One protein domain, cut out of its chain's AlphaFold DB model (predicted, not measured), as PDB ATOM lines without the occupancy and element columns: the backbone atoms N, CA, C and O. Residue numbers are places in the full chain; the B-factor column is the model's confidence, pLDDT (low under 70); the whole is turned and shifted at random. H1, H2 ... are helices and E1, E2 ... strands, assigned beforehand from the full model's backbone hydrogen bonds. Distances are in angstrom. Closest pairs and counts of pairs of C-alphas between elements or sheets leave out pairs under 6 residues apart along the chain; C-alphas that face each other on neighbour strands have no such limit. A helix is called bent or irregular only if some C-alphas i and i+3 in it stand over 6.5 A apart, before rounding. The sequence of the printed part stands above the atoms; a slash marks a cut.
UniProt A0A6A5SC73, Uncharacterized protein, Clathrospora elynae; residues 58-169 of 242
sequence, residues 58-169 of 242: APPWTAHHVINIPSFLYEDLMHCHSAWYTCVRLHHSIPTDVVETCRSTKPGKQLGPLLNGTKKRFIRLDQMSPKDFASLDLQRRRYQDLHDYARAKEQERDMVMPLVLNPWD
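What this domain is: This is residues 58 to 169 of the 242 residues of an uncharacterized protein of Clathrospora elynae (UniProt A0A6A5SC73). A small three-stranded sheet makes one wall, with H3 slanting over one face on its E1 side. The helical hairpin of H1 and H2 and the long H5 stand round the remaining space, loosely joined by few contacts, and short H4 leads from E2 to H5. The printed part has 112 residues with five named helices and three named strands in the order E1, H1, H2, H3, E2, H4, H5, E3; the antiparallel sheet runs E1, E3, E2. The class is mixed, helices and strands. The whole is compact, with a radius of gyration of the C-alphas of 14.8 A, and spans 36 by 35 by 31 A.

Where its parts are: E1, residues 65 to 69, begins at C-alpha 65 (-30.804, 18.720, -19.360) and is 12.6 A long. H1, residues 73 to 87, spans 20.9 A, and H2, residues 93 to 104, spans 16.2 A. H3 is residues 106 to 114, 13.6 A; it is neither bent nor irregular, but only just: C-alphas 110 and 113 are 6.5 A apart. E2, residues 121 to 125, spans 13.0 A. H4, residues 130 to 134, 8.6 A, is irregular, with C-alphas 131 and 134 7.2 A apart. H5, residues 138 to 154, begins at C-alpha 138 (-15.433, -1.960, -20.573) and spans 24.7 A. E3, residues 161 to 167, spans 19.5 A and ends at C-alpha 167 (-30.484, 17.375, -28.180).

How they stand to each other: E1 and E3 are antiparallel, with N 67 and O 163 at 2.9 A. E3 and E2 are antiparallel, with N 164 and O 124 at 2.8 A. H3 is on the sheet at a height of 8.9 A, over E1 and E3, slantwise at 40 degrees to E1 on the local plane; the closest C-alphas of E1 and H3, those of Ile 67 and Pro 107, are 6.0 A apart. H2 touches H3 only at the corner, with residues 102 to 103 alone; the closest C-alphas, Cys 102 and Gly 108, are 5.0 A apart. H1 and H2, a helical hairpin, touch at a shallow tilt of 20 degrees, opposite ways; the closest C-alphas, Cys 80 and Pro 95, are 6.7 A apart. H1 and H5 are near each other, with 11 pairs of C-alphas within 10 A. H4 and H5 meet only through their link, and each is only just not on the sheet, with 4 pairs of C-alphas within 10 A. Every O i to N i+4 pair is within hydrogen-bond range in H1 and H2, against 3 of 5 in H3, 9 of 13 in H5 and 0 of 1 in H4, where 1 of 2 O i to N i+3 pairs is.

The domain as a whole: The C-alphas farthest apart, those of Thr 118 and Glu 154, are 41.3 A apart. The printed part has no cut, and no link is long. Mean pLDDT of the printed part is 77.7; residues 58 to 63 and 127 to 147 are under 70.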
ATOM      1  N   ALA A  58     -18.061  24.471 -16.905       47.47
ATOM      2  CA  ALA A  58     -19.007  23.809 -17.789       47.47
ATOM      3  C   ALA A  58     -19.173  24.659 -19.061       47.47
ATOM      4  O   ALA A  58     -19.413  25.866 -18.952       47.47
ATOM      5  N   PRO A  59     -19.071  24.071 -20.264       50.91
ATOM      6  CA  PRO A  59     -19.300  24.826 -21.483       50.91
ATOM      7  C   PRO A  59     -20.724  25.403 -21.524       50.91
ATOM      8  O   PRO A  59     -21.633  24.830 -20.914       50.91
ATOM      9  N   PRO A  60     -20.959  26.504 -22.261       49.50
ATOM     10  CA  PRO A  60     -22.267  27.144 -22.358       49.50
ATOM     11  C   PRO A  60     -23.213  26.337 -23.261       49.50
ATOM     12  O   PRO A  60     -23.584  26.747 -24.359       49.50
ATOM     13  N   TRP A  61     -23.616  25.158 -22.799       61.22
ATOM     14  CA  TRP A  61     -24.609  24.313 -23.446       61.22
ATOM     15  C   TRP A  61     -26.005  24.901 -23.212       61.22
ATOM     16  O   TRP A  61     -26.622  24.693 -22.168       61.22
ATOM     17  N   THR A  62     -26.547  25.634 -24.178       59.59
ATOM     18  CA  THR A  62     -27.799  26.391 -23.990       59.59
ATOM     19  C   THR A  62     -29.081  25.543 -24.006       59.59
ATOM     20  O   THR A  62     -30.151  26.072 -23.719       59.59
ATOM     21  N   ALA A  63     -29.011  24.232 -24.285       68.12
ATOM     22  CA  ALA A  63     -30.202  23.374 -24.418       68.12
ATOM     23  C   ALA A  63     -30.045  21.928 -23.897       68.12
ATOM     24  O   ALA A  63     -30.710  21.012 -24.390       68.12
ATOM     25  N   HIS A  64     -29.176  21.701 -22.912       82.00
ATOM     26  CA  HIS A  64     -29.004  20.386 -22.289       82.00
ATOM     27  C   HIS A  64     -29.831  20.256 -21.004       82.00
ATOM     28  O   HIS A  64     -30.110  21.242 -20.321       82.00
ATOM     29  N   HIS A  65     -30.236  19.030 -20.672       88.94
ATOM     30  CA  HIS A  65     -30.804  18.720 -19.360       88.94
ATOM     31  C   HIS A  65     -29.807  17.889 -18.564       88.94
ATOM     32  O   HIS A  65     -29.237  16.944 -19.104       88.94
ATOM     33  N   VAL A  66     -29.645  18.209 -17.284       90.19
ATOM     34  CA  VAL A  66     -28.851  17.414 -16.344       90.19
ATOM     35  C   VAL A  66     -29.786  16.868 -15.278       90.19
ATOM     36  O   VAL A  66     -30.507  17.627 -14.629       90.19
ATOM     37  N   ILE A  67     -29.804  15.548 -15.121       89.88
ATOM     38  CA  ILE A  67     -30.607  14.845 -14.122       89.88
ATOM     39  C   ILE A  67     -29.664  14.034 -13.251       89.88
ATOM     40  O   ILE A  67     -29.028  13.098 -13.720       89.88
ATOM     41  N   ASN A  68     -29.593  14.368 -11.967       90.75
ATOM     42  CA  ASN A  68     -28.770  13.618 -11.027       90.75
ATOM     43  C   ASN A  68     -29.479  12.317 -10.656       90.75
ATOM     44  O   ASN A  68     -30.560  12.348 -10.059       90.75
ATOM     45  N   ILE A  69     -28.875  11.182 -11.006       87.62
ATOM     46  CA  ILE A  69     -29.356   9.882 -10.555       87.62
ATOM     47  C   ILE A  69     -29.127   9.798  -9.037       87.62
ATOM     48  O   ILE A  69     -28.024  10.103  -8.577       87.62
ATOM     49  N   PRO A  70     -30.157   9.430  -8.251       88.44
ATOM     50  CA  PRO A  70     -30.023   9.265  -6.811       88.44
ATOM     51  C   PRO A  70     -28.867   8.334  -6.438       88.44
ATOM     52  O   PRO A  70     -28.749   7.242  -6.992       88.44
ATOM     53  N   SER A  71     -28.050   8.749  -5.467       85.94
ATOM     54  CA  SER A  71     -26.860   8.013  -5.018       85.94
ATOM     55  C   SER A  71     -27.169   6.570  -4.614       85.94
ATOM     56  O   SER A  71     -26.397   5.670  -4.924       85.94
ATOM     57  N   PHE A  72     -28.325   6.328  -3.992       87.62
ATOM     58  CA  PHE A  72     -28.734   4.990  -3.559       87.62
ATOM     59  C   PHE A  72     -28.978   4.007  -4.717       87.62
ATOM     60  O   PHE A  72     -28.902   2.806  -4.502       87.62
ATOM     61  N   LEU A  73     -29.229   4.489  -5.942       88.38
ATOM     62  CA  LEU A  73     -29.354   3.631  -7.130       88.38
ATOM     63  C   LEU A  73     -28.001   3.255  -7.735       88.38
ATOM     64  O   LEU A  73     -27.946   2.419  -8.634       88.38
ATOM     65  N   TYR A  74     -26.911   3.886  -7.294       84.00
ATOM     66  CA  TYR A  74     -25.587   3.657  -7.861       84.00
ATOM     67  C   TYR A  74     -25.146   2.201  -7.691       84.00
ATOM     68  O   TYR A  74     -24.710   1.579  -8.656       84.00
ATOM     69  N   GLU A  75     -25.299   1.635  -6.491       83.00
ATOM     70  CA  GLU A  75     -24.909   0.246  -6.227       83.00
ATOM     71  C   GLU A  75     -25.738  -0.735  -7.067       83.00
ATOM     72  O   GLU A  75     -25.170  -1.640  -7.680       83.00
ATOM     73  N   ASP A  76     -27.044  -0.502  -7.211       87.06
ATOM     74  CA  ASP A  76     -27.913  -1.332  -8.054       87.06
ATOM     75  C   ASP A  76     -27.549  -1.246  -9.541       87.06
ATOM     76  O   ASP A  76     -27.531  -2.259 -10.245       87.06
ATOM     77  N   LEU A  77     -27.203  -0.053 -10.034       84.75
ATOM     78  CA  LEU A  77     -26.723   0.146 -11.404       84.75
ATOM     79  C   LEU A  77     -25.376  -0.552 -11.628       84.75
ATOM     80  O   LEU A  77     -25.182  -1.205 -12.658       84.75
ATOM     81  N   MET A  78     -24.472  -0.495 -10.649       81.62
ATOM     82  CA  MET A  78     -23.199  -1.212 -10.687       81.62
ATOM     83  C   MET A  78     -23.383  -2.729 -10.640       81.62
ATOM     84  O   MET A  78     -22.670  -3.453 -11.344       81.62
ATOM     85  N   HIS A  79     -24.357  -3.227  -9.877       81.25
ATOM     86  CA  HIS A  79     -24.741  -4.638  -9.876       81.25
ATOM     87  C   HIS A  79     -25.334  -5.059 -11.220       81.25
ATOM     88  O   HIS A  79     -24.914  -6.081 -11.762       81.25
ATOM     89  N   CYS A  80     -26.230  -4.257 -11.806       80.50
ATOM     90  CA  CYS A  80     -26.773  -4.506 -13.142       80.50
ATOM     91  C   CYS A  80     -25.654  -4.606 -14.182       80.50
ATOM     92  O   CYS A  80     -25.574  -5.577 -14.936       80.50
ATOM     93  N   HIS A  81     -24.754  -3.627 -14.199       78.31
ATOM     94  CA  HIS A  81     -23.621  -3.619 -15.113       78.31
ATOM     95  C   HIS A  81     -22.697  -4.830 -14.896       78.31
ATOM     96  O   HIS A  81     -22.295  -5.485 -15.858       78.31
ATOM     97  N   SER A  82     -22.392  -5.174 -13.642       75.44
ATOM     98  CA  SER A  82     -21.538  -6.322 -13.305       75.44
ATOM     99  C   SER A  82     -22.167  -7.655 -13.711       75.44
ATOM    100  O   SER A  82     -21.477  -8.508 -14.274       75.44
ATOM    101  N   ALA A  83     -23.470  -7.826 -13.479       77.75
ATOM    102  CA  ALA A  83     -24.227  -9.007 -13.883       77.75
ATOM    103  C   ALA A  83     -24.303  -9.132 -15.410       77.75
ATOM    104  O   ALA A  83     -24.003 -10.194 -15.953       77.75
ATOM    105  N   TRP A  84     -24.623  -8.038 -16.112       78.19
ATOM    106  CA  TRP A  84     -24.616  -7.995 -17.575       78.19
ATOM    107  C   TRP A  84     -23.259  -8.388 -18.145       78.19
ATOM    108  O   TRP A  84     -23.183  -9.247 -19.014       78.19
ATOM    109  N   TYR A  85     -22.187  -7.796 -17.623       70.81
ATOM    110  CA  TYR A  85     -20.835  -8.051 -18.098       70.81
ATOM    111  C   TYR A  85     -20.411  -9.510 -17.888       70.81
ATOM    112  O   TYR A  85     -19.810 -10.118 -18.768       70.81
ATOM    113  N   THR A  86     -20.715 -10.073 -16.718       75.94
ATOM    114  CA  THR A  86     -20.256 -11.420 -16.342       75.94
ATOM    115  C   THR A  86     -21.056 -12.510 -17.048       75.94
ATOM    116  O   THR A  86     -20.500 -13.530 -17.444       75.94
ATOM    117  N   CYS A  87     -22.360 -12.296 -17.226       77.69
ATOM    118  CA  CYS A  87     -23.272 -13.326 -17.715       77.69
ATOM    119  C   CYS A  87     -23.734 -13.094 -19.162       77.69
ATOM    120  O   CYS A  87     -24.445 -13.938 -19.709       77.69
ATOM    121  N   VAL A  88     -23.413 -11.939 -19.765       72.19
ATOM    122  CA  VAL A  88     -23.940 -11.440 -21.062       72.19
ATOM    123  C   VAL A  88     -25.479 -11.371 -21.088       72.19
ATOM    124  O   VAL A  88     -26.122 -11.131 -22.108       72.19
ATOM    125  N   ARG A  89     -26.106 -11.589 -19.932       72.38
ATOM    126  CA  ARG A  89     -27.543 -11.705 -19.729       72.38
ATOM    127  C   ARG A  89     -27.873 -11.062 -18.398       72.38
ATOM    128  O   ARG A  89     -27.337 -11.442 -17.361       72.38
ATOM    129  N   LEU A  90     -28.778 -10.100 -18.449       76.56
ATOM    130  CA  LEU A  90     -29.436  -9.549 -17.277       76.56
ATOM    131  C   LEU A  90     -30.773 -10.255 -17.109       76.56
ATOM    132  O   LEU A  90     -31.535 -10.373 -18.069       76.56
ATOM    133  N   HIS A  91     -31.071 -10.705 -15.893       80.44
ATOM    134  CA  HIS A  91     -32.426 -11.131 -15.579       80.44
ATOM    135  C   HIS A  91     -33.354  -9.919 -15.713       80.44
ATOM    136  O   HIS A  91     -33.063  -8.873 -15.136       80.44
ATOM    137  N   HIS A  92     -34.449 -10.040 -16.468       80.75
ATOM    138  CA  HIS A  92     -35.285  -8.893 -16.855       80.75
ATOM    139  C   HIS A  92     -35.847  -8.112 -15.653       80.75
ATOM    140  O   HIS A  92     -36.089  -6.911 -15.760       80.75
ATOM    141  N   SER A  93     -36.026  -8.764 -14.499       83.75
ATOM    142  CA  SER A  93     -36.502  -8.094 -13.282       83.75
ATOM    143  C   SER A  93     -35.530  -7.028 -12.776       83.75
ATOM    144  O   SER A  93     -35.971  -5.936 -12.462       83.75
ATOM    145  N   ILE A  94     -34.213  -7.270 -12.795       80.62
ATOM    146  CA  ILE A  94     -33.246  -6.370 -12.141       80.62
ATOM    147  C   ILE A  94     -33.226  -4.981 -12.812       80.62
ATOM    148  O   ILE A  94     -33.415  -3.986 -12.114       80.62
ATOM    149  N   PRO A  95     -33.094  -4.851 -14.151       83.69
ATOM    150  CA  PRO A  95     -33.207  -3.542 -14.793       83.69
ATOM    151  C   PRO A  95     -34.595  -2.916 -14.632       83.69
ATOM    152  O   PRO A  95     -34.702  -1.694 -14.573       83.69
ATOM    153  N   THR A  96     -35.651  -3.734 -14.565       84.88
ATOM    154  CA  THR A  96     -37.025  -3.241 -14.381       84.88
ATOM    155  C   THR A  96     -37.174  -2.588 -13.011       84.88
ATOM    156  O   THR A  96     -37.582  -1.432 -12.948       84.88
ATOM    157  N   ASP A  97     -36.739  -3.260 -11.946       88.19
ATOM    158  CA  ASP A  97     -36.807  -2.768 -10.567       88.19
ATOM    159  C   ASP A  97     -36.005  -1.470 -10.402       88.19
ATOM    160  O   ASP A  97     -36.480  -0.502  -9.800       88.19
ATOM    161  N   VAL A  98     -34.813  -1.391 -11.008       87.00
ATOM    162  CA  VAL A  98     -33.985  -0.172 -11.002       87.00
ATOM    163  C   VAL A  98     -34.675   0.976 -11.738       87.00
ATOM    164  O   VAL A  98     -34.695   2.111 -11.252       87.00
ATOM    165  N   VAL A  99     -35.276   0.707 -12.899       86.69
ATOM    166  CA  VAL A  99     -36.010   1.717 -13.675       86.69
ATOM    167  C   VAL A  99     -37.261   2.183 -12.932       86.69
ATOM    168  O   VAL A  99     -37.530   3.386 -12.898       86.69
ATOM    169  N   GLU A 100     -38.023   1.277 -12.327       90.44
ATOM    170  CA  GLU A 100     -39.213   1.603 -11.538       90.44
ATOM    171  C   GLU A 100     -38.856   2.422 -10.299       90.44
ATOM    172  O   GLU A 100     -39.451   3.480 -10.059       90.44
ATOM    173  N   THR A 101     -37.814   2.012  -9.577       92.06
ATOM    174  CA  THR A 101     -37.294   2.758  -8.430       92.06
ATOM    175  C   THR A 101     -36.845   4.147  -8.863       92.06
ATOM    176  O   THR A 101     -37.269   5.137  -8.265       92.06
ATOM    177  N   CYS A 102     -36.092   4.268  -9.961       88.12
ATOM    178  CA  CYS A 102     -35.711   5.560 -10.529       88.12
ATOM    179  C   CYS A 102     -36.940   6.425 -10.842       88.12
ATOM    180  O   CYS A 102     -37.019   7.560 -10.367       88.12
ATOM    181  N   ARG A 103     -37.946   5.889 -11.547       90.94
ATOM    182  CA  ARG A 103     -39.201   6.589 -11.896       90.94
ATOM    183  C   ARG A 103     -39.998   7.056 -10.681       90.94
ATOM    184  O   ARG A 103     -40.718   8.049 -10.780       90.94
ATOM    185  N   SER A 104     -39.877   6.377  -9.544       94.31
ATOM    186  CA  SER A 104     -40.536   6.786  -8.299       94.31
ATOM    187  C   SER A 104     -39.924   8.060  -7.692       94.31
ATOM    188  O   SER A 104     -40.614   8.816  -6.997       94.31
ATOM    189  N   THR A 105     -38.659   8.356  -8.009       93.12
ATOM    190  CA  THR A 105     -37.917   9.503  -7.470       93.12
ATOM    191  C   THR A 105     -38.248  10.822  -8.174       93.12
ATOM    192  O   THR A 105     -38.732  10.849  -9.307       93.12
ATOM    193  N   LYS A 106     -37.949  11.958  -7.526       93.94
ATOM    194  CA  LYS A 106     -38.107  13.288  -8.145       93.94
ATOM    195  C   LYS A 106     -37.270  13.438  -9.435       93.94
ATOM    196  O   LYS A 106     -37.862  13.857 -10.431       93.94
ATOM    197  N   PRO A 107     -35.971  13.066  -9.478       90.19
ATOM    198  CA  PRO A 107     -35.192  13.079 -10.720       90.19
ATOM    199  C   PRO A 107     -35.774  12.177 -11.819       90.19
ATOM    200  O   PRO A 107     -35.894  12.603 -12.965       90.19
ATOM    201  N   GLY A 108     -36.220  10.961 -11.489       90.56
ATOM    202  CA  GLY A 108     -36.794  10.058 -12.495       90.56
ATOM    203  C   GLY A 108     -38.134  10.534 -13.058       90.56
ATOM    204  O   GLY A 108     -38.387  10.384 -14.254       90.56
ATOM    205  N   LYS A 109     -38.969  11.201 -12.249       93.38
ATOM    206  CA  LYS A 109     -40.191  11.867 -12.738       93.38
ATOM    207  C   LYS A 109     -39.883  12.992 -13.729       93.38
ATOM    208  O   LYS A 109     -40.648  13.189 -14.667       93.38
ATOM    209  N   GLN A 110     -38.767  13.702 -13.551       92.31
ATOM    210  CA  GLN A 110     -38.294  14.708 -14.512       92.31
ATOM    211  C   GLN A 110     -37.740  14.069 -15.793       92.31
ATOM    212  O   GLN A 110     -37.878  14.647 -16.869       92.31
ATOM    213  N   LEU A 111     -37.153  12.872 -15.693       89.62
ATOM    214  CA  LEU A 111     -36.586  12.143 -16.829       89.62
ATOM    215  C   LEU A 111     -37.659  11.614 -17.790       89.62
ATOM    216  O   LEU A 111     -37.468  11.664 -19.004       89.62
ATOM    217  N   GLY A 112     -38.794  11.139 -17.268       87.94
ATOM    218  CA  GLY A 112     -39.870  10.528 -18.063       87.94
ATOM    219  C   GLY A 112     -40.309  11.357 -19.283       87.94
ATOM    220  O   GLY A 112     -40.240  10.852 -20.404       87.94
ATOM    221  N   PRO A 113     -40.691  12.638 -19.116       90.50
ATOM    222  CA  PRO A 113     -41.053  13.512 -20.233       90.50
ATOM    223  C   PRO A 113     -39.926  13.752 -21.247       90.50
ATOM    224  O   PRO A 113     -40.207  14.021 -22.411       90.50
ATOM    225  N   LEU A 114     -38.658  13.663 -20.832       87.62
ATOM    226  CA  LEU A 114     -37.507  13.875 -21.717       87.62
ATOM    227  C   LEU A 114     -37.188  12.653 -22.587       87.62
ATOM    228  O   LEU A 114     -36.578  12.818 -23.642       87.62
ATOM    229  N   LEU A 115     -37.607  11.458 -22.159       86.62
ATOM    230  CA  LEU A 115     -37.388  10.176 -22.839       86.62
ATOM    231  C   LEU A 115     -38.665   9.605 -23.480       86.62
ATOM    232  O   LEU A 115     -38.741   8.419 -23.784       86.62
ATOM    233  N   ASN A 116     -39.674  10.442 -23.711       86.00
ATOM    234  CA  ASN A 116     -40.971  10.037 -24.264       86.00
ATOM    235  C   ASN A 116     -40.954   9.696 -25.774       86.00
ATOM    236  O   ASN A 116     -42.012   9.505 -26.367       86.00
ATOM    237  N   GLY A 117     -39.781   9.690 -26.417       83.56
ATOM    238  CA  GLY A 117     -39.612   9.412 -27.848       83.56
ATOM    239  C   GLY A 117     -39.962  10.567 -28.795       83.56
ATOM    240  O   GLY A 117     -39.676  10.469 -29.983       83.56
ATOM    241  N   THR A 118     -40.523  11.679 -28.302       85.88
ATOM    242  CA  THR A 118     -40.911  12.822 -29.160       85.88
ATOM    243  C   THR A 118     -39.715  13.623 -29.666       85.88
ATOM    244  O   THR A 118     -39.751  14.172 -30.764       85.88
ATOM    245  N   LYS A 119     -38.646  13.693 -28.869       87.31
ATOM    246  CA  LYS A 119     -37.381  14.331 -29.232       87.31
ATOM    247  C   LYS A 119     -36.274  13.304 -29.095       87.31
ATOM    248  O   LYS A 119     -36.120  12.711 -28.028       87.31
ATOM    249  N   LYS A 120     -35.483  13.126 -30.151       89.25
ATOM    250  CA  LYS A 120     -34.254  12.339 -30.071       89.25
ATOM    251  C   LYS A 120     -33.270  13.061 -29.148       89.25
ATOM    252  O   LYS A 120     -33.126  14.286 -29.200       89.25
ATOM    253  N   ARG A 121     -32.631  12.302 -28.264       87.56
ATOM    254  CA  ARG A 121     -31.672  12.808 -27.280       87.56
ATOM    255  C   ARG A 121     -30.422  11.950 -27.318       87.56
ATOM    256  O   ARG A 121     -30.513  10.729 -27.415       87.56
ATOM    257  N   PHE A 122     -29.276  12.596 -27.194       85.44
ATOM    258  CA  PHE A 122     -28.018  11.937 -26.904       85.44
ATOM    259  C   PHE A 122     -27.818  11.911 -25.387       85.44
ATOM    260  O   PHE A 122     -27.793  12.962 -24.747       85.44
ATOM    261  N   ILE A 123     -27.734  10.712 -24.812       84.44
ATOM    262  CA  ILE A 123     -27.642  10.499 -23.365       84.44
ATOM    263  C   ILE A 123     -26.201  10.132 -23.023       84.44
ATOM    264  O   ILE A 123     -25.644   9.229 -23.640       84.44
ATOM    265  N   ARG A 124     -25.611  10.806 -22.039       81.25
ATOM    266  CA  ARG A 124     -24.246  10.564 -21.546       81.25
ATOM    267  C   ARG A 124     -24.205  10.706 -20.022       81.25
ATOM    268  O   ARG A 124     -25.079  11.353 -19.444       81.25
ATOM    269  N   LEU A 125     -23.187  10.146 -19.384       78.75
ATOM    270  CA  LEU A 125     -22.773  10.584 -18.045       78.75
ATOM    271  C   LEU A 125     -21.822  11.783 -18.185       78.75
ATOM    272  O   LEU A 125     -21.376  12.078 -19.299       78.75
ATOM    273  N   ASP A 126     -21.518  12.483 -17.087       70.94
ATOM    274  CA  ASP A 126     -20.768  13.758 -17.105       70.94
ATOM    275  C   ASP A 126     -19.556  13.749 -18.041       70.94
ATOM    276  O   ASP A 126     -19.416  14.618 -18.897       70.94
ATOM    277  N   GLN A 127     -18.719  12.717 -17.921       67.19
ATOM    278  CA  GLN A 127     -17.456  12.574 -18.649       67.19
ATOM    279  C   GLN A 127     -17.459  11.390 -19.620       67.19
ATOM    280  O   GLN A 127     -16.405  10.984 -20.112       67.19
ATOM    281  N   MET A 128     -18.625  10.783 -19.861       67.19
ATOM    282  CA  MET A 128     -18.701   9.521 -20.590       67.19
ATOM    283  C   MET A 128     -19.870   9.489 -21.557       67.19
ATOM    284  O   MET A 128     -21.038   9.363 -21.184       67.19
ATOM    285  N   SER A 129     -19.515   9.534 -22.830       64.06
ATOM    286  CA  SER A 129     -20.395   9.228 -23.943       64.06
ATOM    287  C   SER A 129     -20.584   7.707 -24.119       64.06
ATOM    288  O   SER A 129     -19.622   6.949 -23.982       64.06
ATOM    289  N   PRO A 130     -21.782   7.236 -24.518       62.41
ATOM    290  CA  PRO A 130     -22.032   5.838 -24.861       62.41
ATOM    291  C   PRO A 130     -21.355   5.379 -26.167       62.41
ATOM    292  O   PRO A 130     -21.500   4.217 -26.544       62.41
ATOM    293  N   LYS A 131     -20.627   6.256 -26.880       64.69
ATOM    294  CA  LYS A 131     -19.960   5.942 -28.162       64.69
ATOM    295  C   LYS A 131     -19.064   4.684 -28.085       64.69
ATOM    296  O   LYS A 131     -18.871   4.020 -29.096       64.69
ATOM    297  N   ASP A 132     -18.595   4.307 -26.895       53.28
ATOM    298  CA  ASP A 132     -17.690   3.168 -26.692       53.28
ATOM    299  C   ASP A 132     -18.371   1.816 -26.414       53.28
ATOM    300  O   ASP A 132     -17.681   0.793 -26.386       53.28
ATOM    301  N   PHE A 133     -19.704   1.756 -26.260       51.78
ATOM    302  CA  PHE A 133     -20.419   0.496 -25.974       51.78
ATOM    303  C   PHE A 133     -20.320  -0.550 -27.100       51.78
ATOM    304  O   PHE A 133     -20.669  -1.710 -26.890       51.78
ATOM    305  N   ALA A 134     -19.821  -0.173 -28.281       46.06
ATOM    306  CA  ALA A 134     -19.542  -1.101 -29.374       46.06
ATOM    307  C   ALA A 134     -18.261  -1.938 -29.166       46.06
ATOM    308  O   ALA A 134     -18.046  -2.905 -29.896       46.06
ATOM    309  N   SER A 135     -17.406  -1.598 -28.192       47.66
ATOM    310  CA  SER A 135     -16.132  -2.289 -27.948       47.66
ATOM    311  C   SER A 135     -16.031  -2.846 -26.523       47.66
ATOM    312  O   SER A 135     -16.433  -2.211 -25.553       47.66
ATOM    313  N   LEU A 136     -15.464  -4.049 -26.388       42.22
ATOM    314  CA  LEU A 136     -15.280  -4.793 -25.128       42.22
ATOM    315  C   LEU A 136     -14.278  -4.154 -24.132       42.22
ATOM    316  O   LEU A 136     -13.973  -4.765 -23.111       42.22
ATOM    317  N   ASP A 137     -13.808  -2.923 -24.365       48.38
ATOM    318  CA  ASP A 137     -12.864  -2.170 -23.506       48.38
ATOM    319  C   ASP A 137     -13.487  -1.677 -22.166       48.38
ATOM    320  O   ASP A 137     -12.926  -0.846 -21.448       48.38
ATOM    321  N   LEU A 138     -14.635  -2.243 -21.776       49.00
ATOM    322  CA  LEU A 138     -15.433  -1.960 -20.573       49.00
ATOM    323  C   LEU A 138     -14.692  -2.138 -19.234       49.00
ATOM    324  O   LEU A 138     -15.188  -1.687 -18.204       49.00
ATOM    325  N   GLN A 139     -13.531  -2.803 -19.200       45.28
ATOM    326  CA  GLN A 139     -12.836  -3.088 -17.939       45.28
ATOM    327  C   GLN A 139     -12.177  -1.865 -17.293       45.28
ATOM    328  O   GLN A 139     -12.092  -1.828 -16.069       45.28
ATOM    329  N   ARG A 140     -11.713  -0.879 -18.076       49.31
ATOM    330  CA  ARG A 140     -10.913   0.240 -17.544       49.31
ATOM    331  C   ARG A 140     -11.741   1.457 -17.132       49.31
ATOM    332  O   ARG A 140     -11.564   1.966 -16.034       49.31
ATOM    333  N   ARG A 141     -12.783   1.783 -17.897       52.66
ATOM    334  CA  ARG A 141     -13.737   2.851 -17.552       52.66
ATOM    335  C   ARG A 141     -14.539   2.579 -16.267       52.66
ATOM    336  O   ARG A 141     -15.016   3.521 -15.646       52.66
ATOM    337  N   ARG A 142     -14.600   1.314 -15.809       50.16
ATOM    338  CA  ARG A 142     -15.039   0.947 -14.445       50.16
ATOM    339  C   ARG A 142     -14.289   1.742 -13.381       50.16
ATOM    340  O   ARG A 142     -14.896   2.123 -12.391       50.16
ATOM    341  N   TYR A 143     -12.992   1.982 -13.567       50.78
ATOM    342  CA  TYR A 143     -12.171   2.602 -12.539       50.78
ATOM    343  C   TYR A 143     -12.542   4.057 -12.295       50.78
ATOM    344  O   TYR A 143     -12.459   4.452 -11.145       50.78
ATOM    345  N   GLN A 144     -13.002   4.834 -13.282       62.38
ATOM    346  CA  GLN A 144     -13.310   6.247 -13.041       62.38
ATOM    347  C   GLN A 144     -14.568   6.422 -12.179       62.38
ATOM    348  O   GLN A 144     -14.488   7.053 -11.128       62.38
ATOM    349  N   ASP A 145     -15.684   5.781 -12.540       64.94
ATOM    350  CA  ASP A 145     -16.917   5.840 -11.739       64.94
ATOM    351  C   ASP A 145     -16.717   5.197 -10.352       64.94
ATOM    352  O   ASP A 145     -17.135   5.756  -9.333       64.94
ATOM    353  N   LEU A 146     -15.997   4.064 -10.269       64.62
ATOM    354  CA  LEU A 146     -15.617   3.456  -8.986       64.62
ATOM    355  C   LEU A 146     -14.666   4.342  -8.171       64.62
ATOM    356  O   LEU A 146     -14.808   4.381  -6.950       64.62
ATOM    357  N   HIS A 147     -13.728   5.056  -8.797       67.69
ATOM    358  CA  HIS A 147     -12.854   6.012  -8.112       67.69
ATOM    359  C   HIS A 147     -13.648   7.205  -7.600       67.69
ATOM    360  O   HIS A 147     -13.423   7.637  -6.473       67.69
ATOM    361  N   ASP A 148     -14.590   7.722  -8.383       73.25
ATOM    362  CA  ASP A 148     -15.433   8.840  -7.974       73.25
ATOM    363  C   ASP A 148     -16.369   8.456  -6.832       73.25
ATOM    364  O   ASP A 148     -16.546   9.255  -5.906       73.25
ATOM    365  N   TYR A 149     -16.867   7.219  -6.840       75.50
ATOM    366  CA  TYR A 149     -17.616   6.628  -5.737       75.50
ATOM    367  C   TYR A 149     -16.757   6.399  -4.489       75.50
ATOM    368  O   TYR A 149     -17.148   6.795  -3.392       75.50
ATOM    369  N   ALA A 150     -15.572   5.801  -4.640       75.69
ATOM    370  CA  ALA A 150     -14.642   5.570  -3.535       75.69
ATOM    371  C   ALA A 150     -14.223   6.894  -2.889       75.69
ATOM    372  O   ALA A 150     -14.318   7.047  -1.676       75.69
ATOM    373  N   ARG A 151     -13.888   7.896  -3.705       80.44
ATOM    374  CA  ARG A 151     -13.568   9.255  -3.262       80.44
ATOM    375  C   ARG A 151     -14.757   9.936  -2.590       80.44
ATOM    376  O   ARG A 151     -14.559  10.680  -1.638       80.44
ATOM    377  N   ALA A 152     -15.982   9.717  -3.075       84.12
ATOM    378  CA  ALA A 152     -17.184  10.225  -2.415       84.12
ATOM    379  C   ALA A 152     -17.333   9.636  -1.006       84.12
ATOM    380  O   ALA A 152     -17.524  10.386  -0.052       84.12
ATOM    381  N   LYS A 153     -17.147   8.315  -0.871       83.69
ATOM    382  CA  LYS A 153     -17.155   7.618   0.422       83.69
ATOM    383  C   LYS A 153     -16.048   8.097   1.358       83.69
ATOM    384  O   LYS A 153     -16.337   8.392   2.510       83.69
ATOM    385  N   GLU A 154     -14.814   8.210   0.873       86.00
ATOM    386  CA  GLU A 154     -13.672   8.716   1.655       86.00
ATOM    387  C   GLU A 154     -13.894  10.144   2.167       86.00
ATOM    388  O   GLU A 154     -13.410  10.503   3.235       86.00
ATOM    389  N   GLN A 155     -14.624  10.960   1.406       89.06
ATOM    390  CA  GLN A 155     -14.944  12.346   1.746       89.06
ATOM    391  C   GLN A 155     -16.270  12.496   2.503       89.06
ATOM    392  O   GLN A 155     -16.705  13.627   2.708       89.06
ATOM    393  N   GLU A 156     -16.932  11.391   2.865       89.00
ATOM    394  CA  GLU A 156     -18.256  11.380   3.506       89.00
ATOM    395  C   GLU A 156     -19.297  12.243   2.765       89.00
ATOM    396  O   GLU A 156     -20.167  12.873   3.366       89.00
ATOM    397  N   ARG A 157     -19.208  12.287   1.430       88.75
ATOM    398  CA  ARG A 157     -20.147  13.018   0.573       88.75
ATOM    399  C   ARG A 157     -21.021  12.062  -0.219       88.75
ATOM    400  O   ARG A 157     -20.599  10.970  -0.602       88.75
ATOM    401  N   ASP A 158     -22.209  12.533  -0.571       82.81
ATOM    402  CA  ASP A 158     -23.059  11.813  -1.508       82.81
ATOM    403  C   ASP A 158     -22.395  11.705  -2.888       82.81
ATOM    404  O   ASP A 158     -21.779  12.646  -3.411       82.81
ATOM    405  N   MET A 159     -22.540  10.529  -3.498       83.06
ATOM    406  CA  MET A 159     -22.187  10.321  -4.895       83.06
ATOM    407  C   MET A 159     -23.207  11.034  -5.782       83.06
ATOM    408  O   MET A 159     -24.411  10.818  -5.656       83.06
ATOM    409  N   VAL A 160     -22.728  11.863  -6.706       81.94
ATOM    410  CA  VAL A 160     -23.575  12.522  -7.700       81.94
ATOM    411  C   VAL A 160     -23.241  11.924  -9.053       81.94
ATOM    412  O   VAL A 160     -22.106  12.021  -9.505       81.94
ATOM    413  N   MET A 161     -24.237  11.313  -9.689       84.31
ATOM    414  CA  MET A 161     -24.110  10.759 -11.033       84.31
ATOM    415  C   MET A 161     -25.022  11.544 -11.981       84.31
ATOM    416  O   MET A 161     -26.214  11.236 -12.087       84.31
ATOM    417  N   PRO A 162     -24.512  12.608 -12.621       86.69
ATOM    418  CA  PRO A 162     -25.310  13.415 -13.527       86.69
ATOM    419  C   PRO A 162     -25.507  12.675 -14.856       86.69
ATOM    420  O   PRO A 162     -24.559  12.318 -15.557       86.69
ATOM    421  N   LEU A 163     -26.769  12.466 -15.211       86.06
ATOM    422  CA  LEU A 163     -27.199  12.036 -16.529       86.06
ATOM    423  C   LEU A 163     -27.445  13.281 -17.379       86.06
ATOM    424  O   LEU A 163     -28.340  14.078 -17.080       86.06
ATOM    425  N   VAL A 164     -26.663  13.453 -18.436       87.00
ATOM    426  CA  VAL A 164     -26.761  14.597 -19.341       87.00
ATOM    427  C   VAL A 164     -27.506  14.179 -20.606       87.00
ATOM    428  O   VAL A 164     -27.154  13.197 -21.260       87.00
ATOM    429  N   LEU A 165     -28.552  14.930 -20.949       88.25
ATOM    430  CA  LEU A 165     -29.385  14.722 -22.128       88.25
ATOM    431  C   LEU A 165     -29.213  15.900 -23.084       88.25
ATOM    432  O   LEU A 165     -29.852  16.949 -22.931       88.25
ATOM    433  N   ASN A 166     -28.388  15.696 -24.103       86.75
ATOM    434  CA  ASN A 166     -28.194  16.653 -25.182       86.75
ATOM    435  C   ASN A 166     -29.266  16.453 -26.265       86.75
ATOM    436  O   ASN A 166     -29.722  15.324 -26.486       86.75
ATOM    437  N   PRO A 167     -29.719  17.519 -26.947       87.94
ATOM    438  CA  PRO A 167     -30.484  17.375 -28.180       87.94
ATOM    439  C   PRO A 167     -29.705  16.516 -29.180       87.94
ATOM    440  O   PRO A 167     -28.499  16.692 -29.336       87.94
ATOM    441  N   TRP A 168     -30.384  15.568 -29.820       86.88
ATOM    442  CA  TRP A 168     -29.790  14.835 -30.931       86.88
ATOM    443  C   TRP A 168     -29.776  15.725 -32.173       86.88
ATOM    444  O   TRP A 168     -30.812  16.290 -32.531       86.88
ATOM    445  N   ASP A 169     -28.621  15.820 -32.821       85.44
ATOM    446  CA  ASP A 169     -28.443  16.551 -34.069       85.44
ATOM    447  C   ASP A 169     -28.275  15.552 -35.219       85.44
ATOM    448  O   ASP A 169     -27.251  14.882 -35.328       85.44
TER     449      ASP A 169